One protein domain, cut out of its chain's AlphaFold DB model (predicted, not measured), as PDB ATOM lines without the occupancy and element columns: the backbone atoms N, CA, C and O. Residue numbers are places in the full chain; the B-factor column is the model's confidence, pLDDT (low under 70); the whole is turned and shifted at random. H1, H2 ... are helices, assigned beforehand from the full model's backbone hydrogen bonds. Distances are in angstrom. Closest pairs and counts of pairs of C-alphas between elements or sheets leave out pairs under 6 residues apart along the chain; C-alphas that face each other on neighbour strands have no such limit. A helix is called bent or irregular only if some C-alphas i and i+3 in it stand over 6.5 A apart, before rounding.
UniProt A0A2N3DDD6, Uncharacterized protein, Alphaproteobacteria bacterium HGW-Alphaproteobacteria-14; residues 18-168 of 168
ATOM      1  N   PRO A  18     516.015 314.006 563.050       72.12
ATOM      2  CA  PRO A  18     515.997 312.717 562.379       72.12
ATOM      3  C   PRO A  18     515.408 311.657 563.307       72.12
ATOM      4  O   PRO A  18     516.000 311.316 564.336       72.12
ATOM      5  N   GLY A  19     514.248 311.120 562.924       75.38
ATOM      6  CA  GLY A  19     513.595 310.021 563.629       75.38
ATOM      7  C   GLY A  19     514.388 308.706 563.544       75.38
ATOM      8  O   GLY A  19     515.255 308.557 562.675       75.38
ATOM      9  N   PRO A  20     514.079 307.717 564.401       71.94
ATOM     10  CA  PRO A  20     514.820 306.453 564.476       71.94
ATOM     11  C   PRO A  20     514.813 305.683 563.146       71.94
ATOM     12  O   PRO A  20     515.836 305.138 562.738       71.94
ATOM     13  N   ILE A  21     513.693 305.717 562.417       71.00
ATOM     14  CA  ILE A  21     513.554 305.072 561.102       71.00
ATOM     15  C   ILE A  21     514.489 305.711 560.065       71.00
ATOM     16  O   ILE A  21     515.150 304.992 559.323       71.00
ATOM     17  N   SER A  22     514.589 307.041 560.030       69.00
ATOM     18  CA  SER A  22     515.481 307.759 559.107       69.00
ATOM     19  C   SER A  22     516.952 307.490 559.406       69.00
ATOM     20  O   SER A  22     517.735 307.242 558.492       69.00
ATOM     21  N   ARG A  23     517.324 307.438 560.693       71.25
ATOM     22  CA  ARG A  23     518.681 307.056 561.115       71.25
ATOM     23  C   ARG A  23     519.023 305.633 560.677       71.25
ATOM     24  O   ARG A  23     520.075 305.419 560.082       71.25
ATOM     25  N   ALA A  24     518.122 304.680 560.917       68.25
ATOM     26  CA  ALA A  24     518.310 303.286 560.519       68.25
ATOM     27  C   ALA A  24     518.386 303.123 558.992       68.25
ATOM     28  O   ALA A  24     519.220 302.371 558.493       68.25
ATOM     29  N   ARG A  25     517.553 303.852 558.237       68.12
ATOM     30  CA  ARG A  25     517.586 303.859 556.765       68.12
ATOM     31  C   ARG A  25     518.904 304.408 556.234       68.12
ATOM     32  O   ARG A  25     519.525 303.747 555.408       68.12
ATOM     33  N   PHE A  26     519.351 305.554 556.745       73.00
ATOM     34  CA  PHE A  26     520.616 306.161 556.335       73.00
ATOM     35  C   PHE A  26     521.823 305.276 556.693       73.00
ATOM     36  O   PHE A  26     522.721 305.070 555.873       73.00
ATOM     37  N   PHE A  27     521.818 304.678 557.888       72.25
ATOM     38  CA  PHE A  27     522.838 303.714 558.304       72.25
ATOM     39  C   PHE A  27     522.880 302.494 557.377       72.25
ATOM     40  O   PHE A  27     523.952 302.119 556.904       72.25
ATOM     41  N   ALA A  28     521.717 301.918 557.061       68.19
ATOM     42  CA  ALA A  28     521.611 300.774 556.163       68.19
ATOM     43  C   ALA A  28     522.119 301.090 554.747       68.19
ATOM     44  O   ALA A  28     522.828 300.277 554.161       68.19
ATOM     45  N   SER A  29     521.820 302.281 554.215       67.69
ATOM     46  CA  SER A  29     522.358 302.718 552.918       67.69
ATOM     47  C   SER A  29     523.868 302.963 552.943       67.69
ATOM     48  O   SER A  29     524.539 302.766 551.934       67.69
ATOM     49  N   ARG A  30     524.417 303.376 554.091       70.44
ATOM     50  CA  ARG A  30     525.849 303.646 554.262       70.44
ATOM     51  C   ARG A  30     526.672 302.370 554.450       70.44
ATOM     52  O   ARG A  30     527.819 302.314 554.011       70.44
ATOM     53  N   HIS A  31     526.109 301.363 555.113       67.38
ATOM     54  CA  HIS A  31     526.801 300.125 555.467       67.38
ATOM     55  C   HIS A  31     526.064 298.902 554.908       67.38
ATOM     56  O   HIS A  31     525.520 298.109 555.681       67.38
ATOM     57  N   PRO A  32     526.077 298.699 553.576       60.97
ATOM     58  CA  PRO A  32     525.361 297.588 552.955       60.97
ATOM     59  C   PRO A  32     525.833 296.231 553.492       60.97
ATOM     60  O   PRO A  32     525.014 295.352 553.715       60.97
ATOM     61  N   ILE A  33     527.127 296.085 553.802       61.06
ATOM     62  CA  ILE A  33     527.705 294.855 554.372       61.06
ATOM     63  C   ILE A  33     527.209 294.610 555.804       61.06
ATOM     64  O   ILE A  33     526.865 293.483 556.145       61.06
ATOM     65  N   ALA A  34     527.104 295.655 556.634       60.38
ATOM     66  CA  ALA A  34     526.630 295.519 558.015       60.38
ATOM     67  C   ALA A  34     525.154 295.092 558.097       60.38
ATOM     68  O   ALA A  34     524.723 294.580 559.124       60.38
ATOM     69  N   VAL A  35     524.390 295.289 557.019       63.06
ATOM     70  CA  VAL A  35     523.009 294.807 556.887       63.06
ATOM     71  C   VAL A  35     522.960 293.451 556.183       63.06
ATOM     72  O   VAL A  35     522.226 292.566 556.613       63.06
ATOM     73  N   ALA A  36     523.753 293.268 555.127       63.53
ATOM     74  CA  ALA A  36     523.761 292.049 554.330       63.53
ATOM     75  C   ALA A  36     524.307 290.844 555.101       63.53
ATOM     76  O   ALA A  36     523.786 289.750 554.932       63.53
ATOM     77  N   VAL A  37     525.313 291.025 555.965       65.12
ATOM     78  CA  VAL A  37     525.934 289.916 556.708       65.12
ATOM     79  C   VAL A  37     524.974 289.296 557.732       65.12
ATOM     80  O   VAL A  37     524.742 288.092 557.639       65.12
ATOM     81  N   PRO A  38     524.337 290.049 558.653       67.94
ATOM     82  CA  PRO A  38     523.339 289.474 559.557       67.94
ATOM     83  C   PRO A  38     522.164 288.846 558.805       67.94
ATOM     84  O   PRO A  38     521.687 287.780 559.182       67.94
ATOM     85  N   LEU A  39     521.724 289.476 557.710       66.88
ATOM     86  CA  LEU A  39     520.649 288.947 556.874       66.88
ATOM     87  C   LEU A  39     521.045 287.617 556.219       66.88
ATOM     88  O   LEU A  39     520.264 286.671 556.239       66.88
ATOM     89  N   ALA A  40     522.263 287.524 555.683       66.00
ATOM     90  CA  ALA A  40     522.798 286.306 555.089       66.00
ATOM     91  C   ALA A  40     522.933 285.185 556.123       66.00
ATOM     92  O   ALA A  40     522.616 284.044 555.807       66.00
ATOM     93  N   VAL A  41     523.328 285.501 557.361       71.00
ATOM     94  CA  VAL A  41     523.363 284.530 558.465       71.00
ATOM     95  C   VAL A  41     521.961 284.015 558.784       71.00
ATOM     96  O   VAL A  41     521.778 282.807 558.898       71.00
ATOM     97  N   ILE A  42     520.960 284.896 558.870       72.50
ATOM     98  CA  ILE A  42     519.563 284.499 559.112       72.50
ATOM     99  C   ILE A  42     519.044 283.615 557.971       72.50
ATOM    100  O   ILE A  42     518.422 282.586 558.226       72.50
ATOM    101  N   ILE A  43     519.329 283.980 556.717       70.06
ATOM    102  CA  ILE A  43     518.928 283.201 555.539       70.06
ATOM    103  C   ILE A  43     519.627 281.838 555.533       70.06
ATOM    104  O   ILE A  43     518.964 280.821 555.358       70.06
ATOM    105  N   ALA A  44     520.942 281.794 555.757       70.62
ATOM    106  CA  ALA A  44     521.714 280.555 555.782       70.62
ATOM    107  C   ALA A  44     521.259 279.628 556.914       70.62
ATOM    108  O   ALA A  44     521.102 278.429 556.695       70.62
ATOM    109  N   PHE A  45     520.981 280.182 558.098       71.69
ATOM    110  CA  PHE A  45     520.415 279.428 559.212       71.69
ATOM    111  C   PHE A  45     519.028 278.884 558.858       71.69
ATOM    112  O   PHE A  45     518.763 277.700 559.054       71.69
ATOM    113  N   GLY A  46     518.173 279.708 558.246       69.06
ATOM    114  CA  GLY A  46     516.874 279.282 557.727       69.06
ATOM    115  C   GLY A  46     516.992 278.110 556.750       69.06
ATOM    116  O   GLY A  46     516.342 277.088 556.947       69.06
ATOM    117  N   ILE A  47     517.874 278.213 555.753       71.56
ATOM    118  CA  ILE A  47     518.122 277.160 554.754       71.56
ATOM    119  C   ILE A  47     518.665 275.884 555.410       71.56
ATOM    120  O   ILE A  47     518.208 274.794 555.079       71.56
ATOM    121  N   ALA A  48     519.605 275.994 556.350       67.62
ATOM    122  CA  ALA A  48     520.184 274.839 557.035       67.62
ATOM    123  C   ALA A  48     519.141 274.090 557.879       67.62
ATOM    124  O   ALA A  48     519.054 272.865 557.811       67.62
ATOM    125  N   THR A  49     518.305 274.828 558.616       67.50
ATOM    126  CA  THR A  49     517.212 274.253 559.421       67.50
ATOM    127  C   THR A  49     516.205 273.529 558.527       67.50
ATOM    128  O   THR A  49     515.740 272.438 558.840       67.50
ATOM    129  N   LEU A  50     515.908 274.124 557.375       65.75
ATOM    130  CA  LEU A  50     514.972 273.612 556.384       65.75
ATOM    131  C   LEU A  50     515.509 272.361 555.670       65.75
ATOM    132  O   LEU A  50     514.775 271.394 555.489       65.75
ATOM    133  N   ALA A  51     516.802 272.339 555.335       66.12
ATOM    134  CA  ALA A  51     517.481 271.175 554.771       66.12
ATOM    135  C   ALA A  51     517.532 270.006 555.765       66.12
ATOM    136  O   ALA A  51     517.252 268.873 555.379       66.12
ATOM    137  N   ALA A  52     517.822 270.281 557.042       65.75
ATOM    138  CA  ALA A  52     517.778 269.279 558.105       65.75
ATOM    139  C   ALA A  52     516.369 268.680 558.246       65.75
ATOM    140  O   ALA A  52     516.223 267.463 558.296       65.75
ATOM    141  N   PHE A  53     515.331 269.521 558.198       64.12
ATOM    142  CA  PHE A  53     513.940 269.072 558.271       64.12
ATOM    143  C   PHE A  53     513.533 268.219 557.059       64.12
ATOM    144  O   PHE A  53     512.862 267.208 557.218       64.12
ATOM    145  N   VAL A  54     513.955 268.585 555.844       65.25
ATOM    146  CA  VAL A  54     513.663 267.815 554.617       65.25
ATOM    147  C   VAL A  54     514.386 266.462 554.599       65.25
ATOM    148  O   VAL A  54     513.848 265.482 554.077       65.25
ATOM    149  N   LEU A  55     515.592 266.390 555.166       65.44
ATOM    150  CA  LEU A  55     516.351 265.143 555.278       65.44
ATOM    151  C   LEU A  55     515.703 264.156 556.257       65.44
ATOM    152  O   LEU A  55     515.743 262.957 555.987       65.44
ATOM    153  N   ASP A  56     515.060 264.659 557.314       64.88
ATOM    154  CA  ASP A  56     514.402 263.863 558.363       64.88
ATOM    155  C   ASP A  56     512.974 263.401 557.985       64.88
ATOM    156  O   ASP A  56     512.345 262.600 558.674       64.88
ATOM    157  N   VAL A  57     512.436 263.882 556.855       60.34
ATOM    158  CA  VAL A  57     511.099 263.504 556.369       60.34
ATOM    159  C   VAL A  57     511.148 262.172 555.612       60.34
ATOM    160  O   VAL A  57     511.849 262.027 554.604       60.34
ATOM    161  N   ALA A  58     510.328 261.219 556.073       57.28
ATOM    162  CA  ALA A  58     510.130 259.906 555.461       57.28
ATOM    163  C   ALA A  58     509.809 260.003 553.949       57.28
ATOM    164  O   ALA A  58     509.065 260.901 553.536       57.28
ATOM    165  N   PRO A  59     510.327 259.076 553.117       61.12
ATOM    166  CA  PRO A  59     510.306 259.183 551.654       61.12
ATOM    167  C   PRO A  59     508.899 259.352 551.065       61.12
ATOM    168  O   PRO A  59     508.738 260.080 550.092       61.12
ATOM    169  N   GLU A  60     507.873 258.790 551.706       63.34
ATOM    170  CA  GLU A  60     506.478 258.859 551.247       63.34
ATOM    171  C   GLU A  60     505.829 260.249 551.370       63.34
ATOM    172  O   GLU A  60     504.796 260.509 550.763       63.34
ATOM    173  N   ARG A  61     506.422 261.178 552.136       57.97
ATOM    174  CA  ARG A  61     505.896 262.548 552.304       57.97
ATOM    175  C   ARG A  61     506.666 263.603 551.507       57.97
ATOM    176  O   ARG A  61     506.270 264.771 551.508       57.97
ATOM    177  N   ARG A  62     507.744 263.222 550.813       58.81
ATOM    178  CA  ARG A  62     508.655 264.155 550.121       58.81
ATOM    179  C   ARG A  62     508.010 264.904 548.952       58.81
ATOM    180  O   ARG A  62     508.322 266.077 548.765       58.81
ATOM    181  N   GLU A  63     507.091 264.281 548.218       57.62
ATOM    182  CA  GLU A  63     506.503 264.862 546.997       57.62
ATOM    183  C   GLU A  63     505.635 266.107 547.252       57.62
ATOM    184  O   GLU A  63     505.552 266.982 546.394       57.62
ATOM    185  N   VAL A  64     505.047 266.239 548.447       58.31
ATOM    186  CA  VAL A  64     504.210 267.397 548.825       58.31
ATOM    187  C   VAL A  64     504.967 268.376 549.728       58.31
ATOM    188  O   VAL A  64     504.802 269.591 549.607       58.31
ATOM    189  N   PHE A  65     505.837 267.877 550.616       60.19
ATOM    190  CA  PHE A  65     506.568 268.728 551.563       60.19
ATOM    191  C   PHE A  65     507.662 269.563 550.892       60.19
ATOM    192  O   PHE A  65     507.768 270.753 551.174       60.19
ATOM    193  N   ILE A  66     508.457 268.979 549.990       63.41
ATOM    194  CA  ILE A  66     509.586 269.672 549.347       63.41
ATOM    195  C   ILE A  66     509.136 270.929 548.573       63.41
ATOM    196  O   ILE A  66     509.719 271.989 548.811       63.41
ATOM    197  N   PRO A  67     508.100 270.891 547.709       63.22
ATOM    198  CA  PRO A  67     507.656 272.090 546.997       63.22
ATOM    199  C   PRO A  67     507.022 273.146 547.917       63.22
ATOM    200  O   PRO A  67     507.278 274.335 547.728       63.22
ATOM    201  N   GLY A  68     506.258 272.748 548.942       62.38
ATOM    202  CA  GLY A  68     505.680 273.694 549.908       62.38
ATOM    203  C   GLY A  68     506.750 274.414 550.732       62.38
ATOM    204  O   GLY A  68     506.735 275.636 550.883       62.38
ATOM    205  N   VAL A  69     507.743 273.661 551.194       66.38
ATOM    206  CA  VAL A  69     508.883 274.171 551.956       66.38
ATOM    207  C   VAL A  69     509.784 275.054 551.077       66.38
ATOM    208  O   VAL A  69     510.198 276.132 551.512       66.38
ATOM    209  N   ALA A  70     510.015 274.683 549.814       64.06
ATOM    210  CA  ALA A  70     510.737 275.513 548.848       64.06
ATOM    211  C   ALA A  70     510.010 276.837 548.554       64.06
ATOM    212  O   ALA A  70     510.645 277.891 548.545       64.06
ATOM    213  N   ALA A  71     508.684 276.815 548.382       65.00
ATOM    214  CA  ALA A  71     507.888 278.022 548.152       65.00
ATOM    215  C   ALA A  71     507.924 278.982 549.353       65.00
ATOM    216  O   ALA A  71     508.108 280.190 549.176       65.00
ATOM    217  N   ILE A  72     507.825 278.458 550.582       69.62
ATOM    218  CA  ILE A  72     507.944 279.258 551.814       69.62
ATOM    219  C   ILE A  72     509.353 279.850 551.936       69.62
ATOM    220  O   ILE A  72     509.495 281.034 552.236       69.62
ATOM    221  N   SER A  73     510.390 279.066 551.634       64.31
ATOM    222  CA  SER A  73     511.789 279.522 551.646       64.31
ATOM    223  C   SER A  73     512.023 280.655 550.656       64.31
ATOM    224  O   SER A  73     512.580 281.691 551.011       64.31
ATOM    225  N   LEU A  74     511.559 280.483 549.416       67.69
ATOM    226  CA  LEU A  74     511.697 281.480 548.362       67.69
ATOM    227  C   LEU A  74     510.945 282.767 548.723       67.69
ATOM    228  O   LEU A  74     511.458 283.865 548.520       67.69
ATOM    229  N   THR A  75     509.762 282.630 549.326       68.44
ATOM    230  CA  THR A  75     508.958 283.759 549.812       68.44
ATOM    231  C   THR A  75     509.648 284.475 550.973       68.44
ATOM    232  O   THR A  75     509.685 285.703 550.989       68.44
ATOM    233  N   ALA A  76     510.254 283.744 551.911       66.62
ATOM    234  CA  ALA A  76     511.004 284.316 553.028       66.62
ATOM    235  C   ALA A  76     512.271 285.049 552.553       66.62
ATOM    236  O   ALA A  76     512.547 286.162 553.000       66.62
ATOM    237  N   ILE A  77     513.002 284.473 551.594       65.94
ATOM    238  CA  ILE A  77     514.157 285.114 550.950       65.94
ATOM    239  C   ILE A  77     513.707 286.374 550.201       65.94
ATOM    240  O   ILE A  77     514.309 287.437 550.360       65.94
ATOM    241  N   GLY A  78     512.612 286.289 549.443       61.34
ATOM    242  CA  GLY A  78     511.991 287.433 548.783       61.34
ATOM    243  C   GLY A  78     511.628 288.533 549.779       61.34
ATOM    244  O   GLY A  78     512.033 289.675 549.599       61.34
ATOM    245  N   ALA A  79     510.962 288.198 550.884       63.56
ATOM    246  CA  ALA A  79     510.592 289.140 551.940       63.56
ATOM    247  C   ALA A  79     511.803 289.739 552.680       63.56
ATOM    248  O   ALA A  79     511.715 290.857 553.185       63.56
ATOM    249  N   ALA A  80     512.936 289.036 552.726       62.22
ATOM    250  CA  ALA A  80     514.181 289.524 553.314       62.22
ATOM    251  C   ALA A  80     514.946 290.476 552.374       62.22
ATOM    252  O   ALA A  80     515.477 291.498 552.815       62.22
ATOM    253  N   ILE A  81     514.986 290.167 551.074       58.62
ATOM    254  CA  ILE A  81     515.752 290.919 550.064       58.62
ATOM    255  C   ILE A  81     514.950 292.102 549.505       58.62
ATOM    256  O   ILE A  81     515.505 293.179 549.275       58.62
ATOM    257  N   PHE A  82     513.639 291.951 549.321       56.56
ATOM    258  CA  PHE A  82     512.769 292.973 548.738       56.56
ATOM    259  C   PHE A  82     512.811 294.319 549.485       56.56
ATOM    260  O   PHE A  82     512.943 295.351 548.824       56.56
ATOM    261  N   PRO A  83     512.823 294.376 550.835       57.00
ATOM    262  CA  PRO A  83     512.999 295.628 551.562       57.00
ATOM    263  C   PRO A  83     514.348 296.293 551.281       57.00
ATOM    264  O   PRO A  83     514.433 297.516 551.344       57.00
ATOM    265  N   LEU A  84     515.399 295.525 550.984       56.56
ATOM    266  CA  LEU A  84     516.732 296.052 550.687       56.56
ATOM    267  C   LEU A  84     516.753 296.751 549.317       56.56
ATOM    268  O   LEU A  84     517.249 297.872 549.205       56.56
ATOM    269  N   VAL A  85     516.139 296.131 548.306       54.91
ATOM    270  CA  VAL A  85     516.037 296.674 546.938       54.91
ATOM    271  C   VAL A  85     515.045 297.842 546.872       54.91
ATOM    272  O   VAL A  85     515.345 298.889 546.290       54.91
ATOM    273  N   ALA A  86     513.896 297.722 547.543       56.72
ATOM    274  CA  ALA A  86     512.893 298.785 547.614       56.72
ATOM    275  C   ALA A  86     513.428 300.041 548.330       56.72
ATOM    276  O   ALA A  86     513.100 301.166 547.950       56.72
ATOM    277  N   ARG A  87     514.314 299.882 549.327       57.62
ATOM    278  CA  ARG A  87     514.944 301.010 550.041       57.62
ATOM    279  C   ARG A  87     515.880 301.844 549.164       57.62
ATOM    280  O   ARG A  87     516.006 303.038 549.428       57.62
ATOM    281  N   MET A  88     516.493 301.272 548.123       55.66
ATOM    282  CA  MET A  88     517.375 302.020 547.210       55.66
ATOM    283  C   MET A  88     516.625 303.087 546.393       55.66
ATOM    284  O   MET A  88     517.218 304.098 546.013       55.66
ATOM    285  N   HIS A  89     515.318 302.901 546.193       62.16
ATOM    286  CA  HIS A  89     514.458 303.789 545.404       62.16
ATOM    287  C   HIS A  89     513.595 304.724 546.266       62.16
ATOM    288  O   HIS A  89     512.813 305.508 545.733       62.16
ATOM    289  N   SER A  90     513.735 304.679 547.597       71.19
ATOM    290  CA  SER A  90     513.000 305.588 548.477       71.19
ATOM    291  C   SER A  90     513.493 307.016 548.282       71.19
ATOM    292  O   SER A  90     514.685 307.297 548.437       71.19
ATOM    293  N   ILE A  91     512.555 307.923 548.019       79.75
ATOM    294  CA  ILE A  91     512.801 309.365 548.015       79.75
ATOM    295  C   ILE A  91     513.314 309.780 549.401       79.75
ATOM    296  O   ILE A  91     512.766 309.361 550.425       79.75
ATOM    297  N   ALA A  92     514.395 310.556 549.427       77.50
ATOM    298  CA  ALA A  92     514.974 311.118 550.634       77.50
ATOM    299  C   ALA A  92     514.070 312.227 551.168       77.50
ATOM    300  O   ALA A  92     513.757 313.193 550.473       77.50
ATOM    301  N   SER A  93     513.662 312.092 552.425       79.62
ATOM    302  CA  SER A  93     512.927 313.133 553.139       79.62
ATOM    303  C   SER A  93     513.882 314.115 553.825       79.62
ATOM    304  O   SER A  93     515.056 313.813 554.057       79.62
ATOM    305  N   GLY A  94     513.363 315.266 554.266       74.62
ATOM    306  CA  GLY A  94     514.124 316.203 555.105       74.62
ATOM    307  C   GLY A  94     514.677 315.567 556.393       74.62
ATOM    308  O   GLY A  94     515.730 315.970 556.878       74.62
ATOM    309  N   ARG A  95     514.026 314.516 556.917       78.06
ATOM    310  CA  ARG A  95     514.513 313.749 558.080       78.06
ATOM    311  C   ARG A  95     515.708 312.858 557.736       78.06
ATOM    312  O   ARG A  95     516.555 312.634 558.596       78.06
ATOM    313  N   ASP A  96     515.792 312.366 556.502       78.19
ATOM    314  CA  ASP A  96     516.932 311.571 556.028       78.19
ATOM    315  C   ASP A  96     518.139 312.478 555.742       78.19
ATOM    316  O   ASP A  96     519.266 312.123 556.084       78.19
ATOM    317  N   ILE A  97     517.898 313.693 555.230       79.94
ATOM    318  CA  ILE A  97     518.915 314.754 555.100       79.94
ATOM    319  C   ILE A  97     519.466 315.140 556.477       79.94
ATOM    320  O   ILE A  97     520.680 315.165 556.675       79.94
ATOM    321  N   ALA A  98     518.593 315.355 557.463       78.38
ATOM    322  CA  ALA A  98     519.023 315.614 558.834       78.38
ATOM    323  C   ALA A  98     519.825 314.440 559.425       78.38
ATOM    324  O   ALA A  98     520.813 314.662 560.122       78.38
ATOM    325  N   ALA A  99     519.456 313.191 559.117       77.88
ATOM    326  CA  ALA A  99     520.210 312.016 559.555       77.88
ATOM    327  C   ALA A  99     521.619 311.976 558.938       77.88
ATOM    328  O   ALA A  99     522.579 311.664 559.644       77.88
ATOM    329  N   ALA A 100     521.754 312.346 557.661       80.69
ATOM    330  CA  ALA A 100     523.047 312.458 556.991       80.69
ATOM    331  C   ALA A 100     523.930 313.549 557.617       80.69
ATOM    332  O   ALA A 100     525.111 313.322 557.871       80.69
ATOM    333  N   LEU A 101     523.351 314.708 557.930       80.44
ATOM    334  CA  LEU A 101     524.070 315.846 558.512       80.44
ATOM    335  C   LEU A 101     524.486 315.609 559.967       80.44
ATOM    336  O   LEU A 101     525.566 316.037 560.370       80.44
ATOM    337  N   VAL A 102     523.670 314.885 560.739       79.81
ATOM    338  CA  VAL A 102     524.031 314.425 562.090       79.81
ATOM    339  C   VAL A 102     525.139 313.370 562.041       79.81
ATOM    340  O   VAL A 102     525.977 313.318 562.934       79.81
ATOM    341  N   ALA A 103     525.176 312.534 561.000       76.62
ATOM    342  CA  ALA A 103     526.241 311.550 560.810       76.62
ATOM    343  C   ALA A 103     527.563 312.158 560.293       76.62
ATOM    344  O   ALA A 103     528.600 311.481 560.339       76.62
ATOM    345  N   ALA A 104     527.522 313.392 559.779       77.69
ATOM    346  CA  ALA A 104     528.671 314.138 559.276       77.69
ATOM    347  C   ALA A 104     529.495 314.732 560.420       77.69
ATOM    348  O   ALA A 104     528.944 315.225 561.407       77.69
ATOM    349  N   THR A 105     530.818 314.754 560.256       76.00
ATOM    350  CA  THR A 105     531.684 315.540 561.149       76.00
ATOM    351  C   THR A 105     531.511 317.043 560.894       76.00
ATOM    352  O   THR A 105     531.050 317.444 559.824       76.00
ATOM    353  N   ASP A 106     531.905 317.901 561.840       73.50
ATOM    354  CA  ASP A 106     531.694 319.361 561.735       73.50
ATOM    355  C   ASP A 106     532.383 319.991 560.513       73.50
ATOM    356  O   ASP A 106     531.925 320.999 559.984       73.50
ATOM    357  N   ARG A 107     533.454 319.357 560.016       73.69
ATOM    358  CA  ARG A 107     534.142 319.761 558.782       73.69
ATOM    359  C   ARG A 107     533.465 319.233 557.515       73.69
ATOM    360  O   ARG A 107     533.499 319.907 556.497       73.69
ATOM    361  N   GLU A 108     532.840 318.057 557.567       79.38
ATOM    362  CA  GLU A 108     532.110 317.459 556.435       79.38
ATOM    363  C   GLU A 108     530.746 318.135 556.209       79.38
ATOM    364  O   GLU A 108     530.291 318.266 555.073       79.38
ATOM    365  N   ARG A 109     530.095 318.582 557.292       81.19
ATOM    366  CA  ARG A 109     528.728 319.124 557.300       81.19
ATOM    367  C   ARG A 109     528.480 320.293 556.327       81.19
ATOM    368  O   ARG A 109     527.501 320.202 555.588       81.19
ATOM    369  N   PRO A 110     529.303 321.361 556.264       79.62
ATOM    370  CA  PRO A 110     529.059 322.470 555.335       79.62
ATOM    371  C   PRO A 110     529.221 322.058 553.865       79.62
ATOM    372  O   PRO A 110     528.460 322.507 553.014       79.62
ATOM    373  N   HIS A 111     530.159 321.157 553.565       82.25
ATOM    374  CA  HIS A 111     530.347 320.633 552.212       82.25
ATOM    375  C   HIS A 111     529.183 319.740 551.781       82.25
ATOM    376  O   HIS A 111     528.725 319.827 550.647       82.25
ATOM    377  N   LEU A 112     528.659 318.931 552.704       84.38
ATOM    378  CA  LEU A 112     527.466 318.128 552.453       84.38
ATOM    379  C   LEU A 112     526.226 318.976 552.193       84.38
ATOM    380  O   LEU A 112     525.446 318.646 551.306       84.38
ATOM    381  N   LEU A 113     526.046 320.063 552.946       85.12
ATOM    382  CA  LEU A 113     524.959 321.009 552.705       85.12
ATOM    383  C   LEU A 113     525.069 321.656 551.327       85.12
ATOM    384  O   LEU A 113     524.082 321.657 550.600       85.12
ATOM    385  N   ALA A 114     526.258 322.136 550.956       84.31
ATOM    386  CA  ALA A 114     526.485 322.765 549.659       84.31
ATOM    387  C   ALA A 114     526.170 321.816 548.490       84.31
ATOM    388  O   ALA A 114     525.540 322.228 547.520       84.31
ATOM    389  N   GLU A 115     526.535 320.536 548.601       83.19
ATOM    390  CA  GLU A 115     526.261 319.541 547.557       83.19
ATOM    391  C   GLU A 115     524.759 319.224 547.442       83.19
ATOM    392  O   GLU A 115     524.203 319.121 546.347       83.19
ATOM    393  N   ILE A 116     524.063 319.120 548.582       82.56
ATOM    394  CA  ILE A 116     522.609 318.909 548.622       82.56
ATOM    395  C   ILE A 116     521.872 320.133 548.060       82.56
ATOM    396  O   ILE A 116     520.947 319.978 547.264       82.56
ATOM    397  N   GLU A 117     522.282 321.342 548.439       82.94
ATOM    398  CA  GLU A 117     521.693 322.598 547.972       82.94
ATOM    399  C   GLU A 117     521.967 322.839 546.484       82.94
ATOM    400  O   GLU A 117     521.050 323.183 545.736       82.94
ATOM    401  N   GLY A 118     523.189 322.576 546.016       81.69
ATOM    402  CA  GLY A 118     523.549 322.620 544.598       81.69
ATOM    403  C   GLY A 118     522.690 321.669 543.767       81.69
ATOM    404  O   GLY A 118     522.246 322.009 542.671       81.69
ATOM    405  N   ARG A 119     522.358 320.502 544.321       76.94
ATOM    406  CA  ARG A 119     521.463 319.548 543.667       76.94
ATOM    407  C   ARG A 119     520.000 319.989 543.667       76.94
ATOM    408  O   ARG A 119     519.327 319.818 542.655       76.94
ATOM    409  N   LEU A 120     519.507 320.540 544.777       75.75
ATOM    410  CA  LEU A 120     518.123 321.017 544.908       75.75
ATOM    411  C   LEU A 120     517.855 322.289 544.092       75.75
ATOM    412  O   LEU A 120     516.758 322.467 543.569       75.75
ATOM    413  N   SER A 121     518.848 323.170 543.976       77.62
ATOM    414  CA  SER A 121     518.766 324.402 543.183       77.62
ATOM    415  C   SER A 121     518.907 324.151 541.678       77.62
ATOM    416  O   SER A 121     518.445 324.957 540.864       77.62
ATOM    417  N   ASN A 122     519.499 323.021 541.280       77.94
ATOM    418  CA  ASN A 122     519.691 322.686 539.879       77.94
ATOM    419  C   ASN A 122     518.376 322.246 539.214       77.94
ATOM    420  O   ASN A 122     517.924 321.108 539.334       77.94
ATOM    421  N   ARG A 123     517.807 323.149 538.408       64.88
ATOM    422  CA  ARG A 123     516.550 322.952 537.668       64.88
ATOM    423  C   ARG A 123     516.572 321.761 536.690       64.88
ATOM    424  O   ARG A 123     515.503 321.279 536.307       64.88
ATOM    425  N   TYR A 124     517.751 321.283 536.285       66.38
ATOM    426  CA  TYR A 124     517.896 320.107 535.418       66.38
ATOM    427  C   TYR A 124     517.697 318.782 536.171       66.38
ATOM    428  O   TYR A 124     517.306 317.784 535.564       66.38
ATOM    429  N   TRP A 125     517.875 318.764 537.495       66.25
ATOM    430  CA  TRP A 125     517.615 317.598 538.341       66.25
ATOM    431  C   TRP A 125     516.159 317.597 538.817       66.25
ATOM    432  O   TRP A 125     515.846 317.899 539.963       66.25
ATOM    433  N   ARG A 126     515.238 317.244 537.913       63.66
ATOM    434  CA  ARG A 126     513.798 317.149 538.232       63.66
ATOM    435  C   ARG A 126     513.421 315.906 539.044       63.66
ATOM    436  O   ARG A 126     512.298 315.814 539.528       63.66
ATOM    437  N   VAL A 127     514.329 314.938 539.164       75.44
ATOM    438  CA  VAL A 127     514.072 313.688 539.883       75.44
ATOM    439  C   VAL A 127     514.378 313.886 541.369       75.44
ATOM    440  O   VAL A 127     515.474 314.351 541.696       75.44
ATOM    441  N   PRO A 128     513.458 313.519 542.278       72.94
ATOM    442  CA  PRO A 128     513.714 313.604 543.707       72.94
ATOM    443  C   PRO A 128     514.935 312.762 544.102       72.94
ATOM    444  O   PRO A 128     515.108 311.629 543.648       72.94
ATOM    445  N   MET A 129     515.783 313.310 544.973       82.06
ATOM    446  CA  MET A 129     516.947 312.603 545.510       82.06
ATOM    447  C   MET A 129     516.503 311.361 546.281       82.06
ATOM    448  O   MET A 129     515.630 311.457 547.139       82.06
ATOM    449  N   THR A 130     517.127 310.210 546.033       83.12
ATOM    450  CA  THR A 130     516.892 309.005 546.843       83.12
ATOM    451  C   THR A 130     517.787 308.970 548.079       83.12
ATOM    452  O   THR A 130     518.855 309.589 548.114       83.12
ATOM    453  N   VAL A 131     517.385 308.207 549.102       78.81
ATOM    454  CA  VAL A 131     518.195 307.993 550.320       78.81
ATOM    455  C   VAL A 131     519.561 307.388 549.975       78.81
ATOM    456  O   VAL A 131     520.574 307.750 550.571       78.81
ATOM    457  N   PHE A 132     519.612 306.511 548.969       77.69
ATOM    458  CA  PHE A 132     520.862 305.931 548.482       77.69
ATOM    459  C   PHE A 132     521.786 306.978 547.849       77.69
ATOM    460  O   PHE A 132     522.971 307.024 548.168       77.69
ATOM    461  N   GLN A 133     521.255 307.860 546.998       81.31
ATOM    462  CA  GLN A 133     522.051 308.935 546.397       81.31
ATOM    463  C   GLN A 133     522.567 309.921 547.451       81.31
ATOM    464  O   GLN A 133     523.716 310.346 547.378       81.31
ATOM    465  N   LEU A 134     521.757 310.230 548.469       84.56
ATOM    466  CA  LEU A 134     522.196 311.018 549.620       84.56
ATOM    467  C   LEU A 134     523.358 310.333 550.366       84.56
ATOM    468  O   LEU A 134     524.325 310.990 550.747       84.56
ATOM    469  N   ALA A 135     523.302 309.010 550.544       83.50
ATOM    470  CA  ALA A 135     524.394 308.245 551.146       83.50
ATOM    471  C   ALA A 135     525.661 308.210 550.268       83.50
ATOM    472  O   ALA A 135     526.771 308.214 550.802       83.50
ATOM    473  N   MET A 136     525.512 308.215 548.939       83.75
ATOM    474  CA  MET A 136     526.635 308.307 547.998       83.75
ATOM    475  C   MET A 136     527.337 309.663 548.086       83.75
ATOM    476  O   MET A 136     528.551 309.690 548.276       83.75
ATOM    477  N   ILE A 137     526.579 310.766 548.068       85.81
ATOM    478  CA  ILE A 137     527.113 312.127 548.264       85.81
ATOM    479  C   ILE A 137     527.850 312.221 549.607       85.81
ATOM    480  O   ILE A 137     528.977 312.708 549.691       85.81
ATOM    481  N   PHE A 138     527.252 311.671 550.668       86.12
ATOM    482  CA  PHE A 138     527.894 311.580 551.977       86.12
ATOM    483  C   PHE A 138     529.242 310.860 551.941       86.12
ATOM    484  O   PHE A 138     530.230 311.330 552.512       86.12
ATOM    485  N   ARG A 139     529.289 309.702 551.279       83.69
ATOM    486  CA  ARG A 139     530.509 308.906 551.151       83.69
ATOM    487  C   ARG A 139     531.594 309.663 550.393       83.69
ATOM    488  O   ARG A 139     532.743 309.611 550.823       83.69
ATOM    489  N   GLU A 140     531.238 310.357 549.323       85.81
ATOM    490  CA  GLU A 140     532.169 311.129 548.500       85.81
ATOM    491  C   GLU A 140     532.807 312.276 549.289       85.81
ATOM    492  O   GLU A 140     534.036 312.353 549.386       85.81
ATOM    493  N   VAL A 141     531.996 313.096 549.973       84.06
ATOM    494  CA  VAL A 141     532.519 314.175 550.830       84.06
ATOM    495  C   VAL A 141     533.434 313.606 551.911       84.06
ATOM    496  O   VAL A 141     534.504 314.161 552.183       84.06
ATOM    497  N   ARG A 142     533.058 312.476 552.513       82.50
ATOM    498  CA  ARG A 142     533.866 311.832 553.549       82.50
ATOM    499  C   ARG A 142     535.163 311.231 553.012       82.50
ATOM    500  O   ARG A 142     536.175 311.305 553.703       82.50
ATOM    501  N   GLN A 143     535.172 310.667 551.806       83.81
ATOM    502  CA  GLN A 143     536.391 310.179 551.154       83.81
ATOM    503  C   GLN A 143     537.345 311.332 550.841       83.81
ATOM    504  O   GLN A 143     538.513 311.260 551.218       83.81
ATOM    505  N   LEU A 144     536.840 312.436 550.281       83.56
ATOM    506  CA  LEU A 144     537.627 313.647 550.027       83.56
ATOM    507  C   LEU A 144     538.275 314.194 551.308       83.56
ATOM    508  O   LEU A 144     539.445 314.587 551.311       83.56
ATOM    509  N   HIS A 145     537.539 314.196 552.420       79.81
ATOM    510  CA  HIS A 145     538.074 314.625 553.712       79.81
ATOM    511  C   HIS A 145     539.042 313.607 554.317       79.81
ATOM    512  O   HIS A 145     540.067 314.007 554.871       79.81
ATOM    513  N   GLY A 146     538.761 312.311 554.175       78.19
ATOM    514  CA  GLY A 146     539.655 311.232 554.584       78.19
ATOM    515  C   GLY A 146     541.005 311.306 553.872       78.19
ATOM    516  O   GLY A 146     542.044 311.256 554.525       78.19
ATOM    517  N   GLU A 147     541.010 311.533 552.558       81.19
ATOM    518  CA  GLU A 147     542.238 311.704 551.777       81.19
ATOM    519  C   GLU A 147     543.026 312.949 552.183       81.19
ATOM    520  O   GLU A 147     544.250 312.900 552.314       81.19
ATOM    521  N   ARG A 148     542.346 314.079 552.416       79.81
ATOM    522  CA  ARG A 148     543.007 315.305 552.891       79.81
ATOM    523  C   ARG A 148     543.616 315.115 554.278       79.81
ATOM    524  O   ARG A 148     544.743 315.554 554.506       79.81
ATOM    525  N   ALA A 149     542.902 314.451 555.185       76.25
ATOM    526  CA  ALA A 149     543.408 314.118 556.513       76.25
ATOM    527  C   ALA A 149     544.630 313.192 556.429       76.25
ATOM    528  O   ALA A 149     545.644 313.459 557.073       76.25
ATOM    529  N   TYR A 150     544.573 312.176 555.566       77.12
ATOM    530  CA  TYR A 150     545.679 311.254 555.322       77.12
ATOM    531  C   TYR A 150     546.921 311.968 554.767       77.12
ATOM    532  O   TYR A 150     548.014 311.835 555.316       77.12
ATOM    533  N   ARG A 151     546.764 312.811 553.735       83.00
ATOM    534  CA  ARG A 151     547.879 313.601 553.174       83.00
ATOM    535  C   ARG A 151     548.491 314.548 554.205       83.00
ATOM    536  O   ARG A 151     549.700 314.771 554.181       83.00
ATOM    537  N   LYS A 152     547.679 315.112 555.104       84.75
ATOM    538  CA  LYS A 152     548.173 315.967 556.188       84.75
ATOM    539  C   LYS A 152     549.033 315.172 557.176       84.75
ATOM    540  O   LYS A 152     550.135 315.613 557.478       84.75
ATOM    541  N   GLN A 153     548.579 313.991 557.600       82.56
ATOM    542  CA  GLN A 153     549.370 313.105 558.460       82.56
ATOM    543  C   GLN A 153     550.688 312.687 557.804       82.56
ATOM    544  O   GLN A 153     551.725 312.708 558.458       82.56
ATOM    545  N   LEU A 154     550.665 312.372 556.506       88.38
ATOM    546  CA  LEU A 154     551.871 312.001 555.766       88.38
ATOM    547  C   LEU A 154     552.908 313.140 555.756       88.38
ATOM    548  O   LEU A 154     554.093 312.906 555.976       88.38
ATOM    549  N   ARG A 155     552.459 314.388 555.563       86.69
ATOM    550  CA  ARG A 155     553.328 315.577 555.627       86.69
ATOM    551  C   ARG A 155     553.868 315.833 557.029       86.69
ATOM    552  O   ARG A 155     555.035 316.170 557.168       86.69
ATOM    553  N   GLU A 156     553.045 315.660 558.060       88.06
ATOM    554  CA  GLU A 156     553.489 315.799 559.452       88.06
ATOM    555  C   GLU A 156     554.525 314.728 559.824       88.06
ATOM    556  O   GLU A 156     555.491 315.028 560.520       88.06
ATOM    557  N   GLN A 157     554.371 313.496 559.330       87.19
ATOM    558  CA  GLN A 157     555.364 312.434 559.511       87.19
ATOM    559  C   GLN A 157     556.670 312.733 558.773       87.19
ATOM    560  O   GLN A 157     557.738 312.556 559.355       87.19
ATOM    561  N   ALA A 158     556.597 313.231 557.536       86.00
ATOM    562  CA  ALA A 158     557.776 313.644 556.776       86.00
ATOM    563  C   ALA A 158     558.527 314.793 557.473       86.00
ATOM    564  O   ALA A 158     559.732 314.693 557.682       86.00
ATOM    565  N   ALA A 159     557.809 315.821 557.938       86.25
ATOM    566  CA  ALA A 159     558.398 316.940 558.674       86.25
ATOM    567  C   ALA A 159     559.052 316.493 559.995       86.25
ATOM    568  O   ALA A 159     560.146 316.941 560.329       86.25
ATOM    569  N   ARG A 160     558.428 315.563 560.734       85.75
ATOM    570  CA  ARG A 160     559.031 314.969 561.943       85.75
ATOM    571  C   ARG A 160     560.278 314.145 561.622       85.75
ATOM    572  O   ARG A 160     561.239 314.182 562.383       85.75
ATOM    573  N   ALA A 161     560.272 313.406 560.514       86.81
ATOM    574  CA  ALA A 161     561.428 312.630 560.074       86.81
ATOM    575  C   ALA A 161     562.603 313.538 559.674       86.81
ATOM    576  O   ALA A 161     563.739 313.243 560.039       86.81
ATOM    577  N   GLU A 162     562.341 314.653 558.989       84.06
ATOM    578  CA  GLU A 162     563.347 315.677 558.668       84.06
ATOM    579  C   GLU A 162     563.898 316.350 559.927       84.06
ATOM    580  O   GLU A 162     565.113 316.465 560.078       84.06
ATOM    581  N   GLN A 163     563.027 316.705 560.875       82.50
ATOM    582  CA  GLN A 163     563.435 317.306 562.144       82.50
ATOM    583  C   GLN A 163     564.320 316.356 562.967       82.50
ATOM    584  O   GLN A 163     565.375 316.761 563.450       82.50
ATOM    585  N   ASN A 164     563.956 315.072 563.049       83.06
ATOM    586  CA  ASN A 164     564.784 314.050 563.699       83.06
ATOM    587  C   ASN A 164     566.130 313.843 562.988       83.06
ATOM    588  O   ASN A 164     567.115 313.537 563.647       83.06
ATOM    589  N   ARG A 165     566.187 314.028 561.663       75.25
ATOM    590  CA  ARG A 165     567.436 313.973 560.887       75.25
ATOM    591  C   ARG A 165     568.341 315.176 561.123       75.25
ATOM    592  O   ARG A 165     569.547 315.020 561.054       75.25
ATOM    593  N   SER A 166     567.771 316.356 561.362       74.38
ATOM    594  CA  SER A 166     568.534 317.579 561.660       74.38
ATOM    595  C   SER A 166     569.042 317.662 563.102       74.38
ATOM    596  O   SER A 166     569.903 318.485 563.396       74.38
ATOM    597  N   LEU A 167     568.482 316.848 564.001       70.25
ATOM    598  CA  LEU A 167     568.865 316.769 565.414       70.25
ATOM    599  C   LEU A 167     569.867 315.636 565.708       70.25
ATOM    600  O   LEU A 167     570.333 315.540 566.842       70.25
ATOM    601  N   ALA A 168     570.154 314.782 564.720       61.16
ATOM    602  CA  ALA A 168     571.148 313.710 564.773       61.16
ATOM    603  C   ALA A 168     572.449 314.158 564.099       61.16
ATOM    604  O   ALA A 168     573.522 313.762 564.603       61.16
TER     605      ALA A 168
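AT A GLANCE: This is residues 18 to 168 of the 168 residues of an uncharacterized protein of Alphaproteobacteria bacterium HGW-Alphaproteobacteria-14 (UniProt A0A2N3DDD6). The long helix H6 and the helical hairpin H2 and H3 spread as two arms from a small head, where H1, H4 and H5 pack on residues 131 to 145 of H6. Residues 147 to 168 stick out free. The printed part has 151 residues with six named helices, H1 to H6 in chain order: all helix, extended, radius of gyration of the C-alphas 24.4 A, flat, spanning 84 by 55 by 27 A.

IN THESE COORDINATES: H6, residues 131 to 166, runs 52.5 A from C-alpha 131 at (518.195, 307.993, 550.320). H3, residues 59 to 88, 43.6 A, is irregular: C-alphas 60 and 63 are 7.4 A apart. H2 is residues 32 to 55, H1 20 to 30 from (514.820, 306.453, 564.476), H4 94 to 103, H5 108 to 121.

HOW THE PARTS SIT: H4, H5 and H6 form an up-and-down bundle, each running against the one before; the closest C-alphas of H5 and H6, Glu 108 and Val 141, are 6.5 A apart. H3 and H6 touch only at their ends, closest C-alphas Met 88 and Phe 132, 5.4 A. Every O i to N i+4 pair is within hydrogen-bond range in H1, H4, H5 and H6; 19 of 20 in H2, 19 of 26 in H3.

THE WHOLE: The farthest C-alphas, Glu 60 and Leu 167, are 86.3 A apart. The printed part has no cut and no long link; 63 residues have pLDDT under 70, among them 48 to 89.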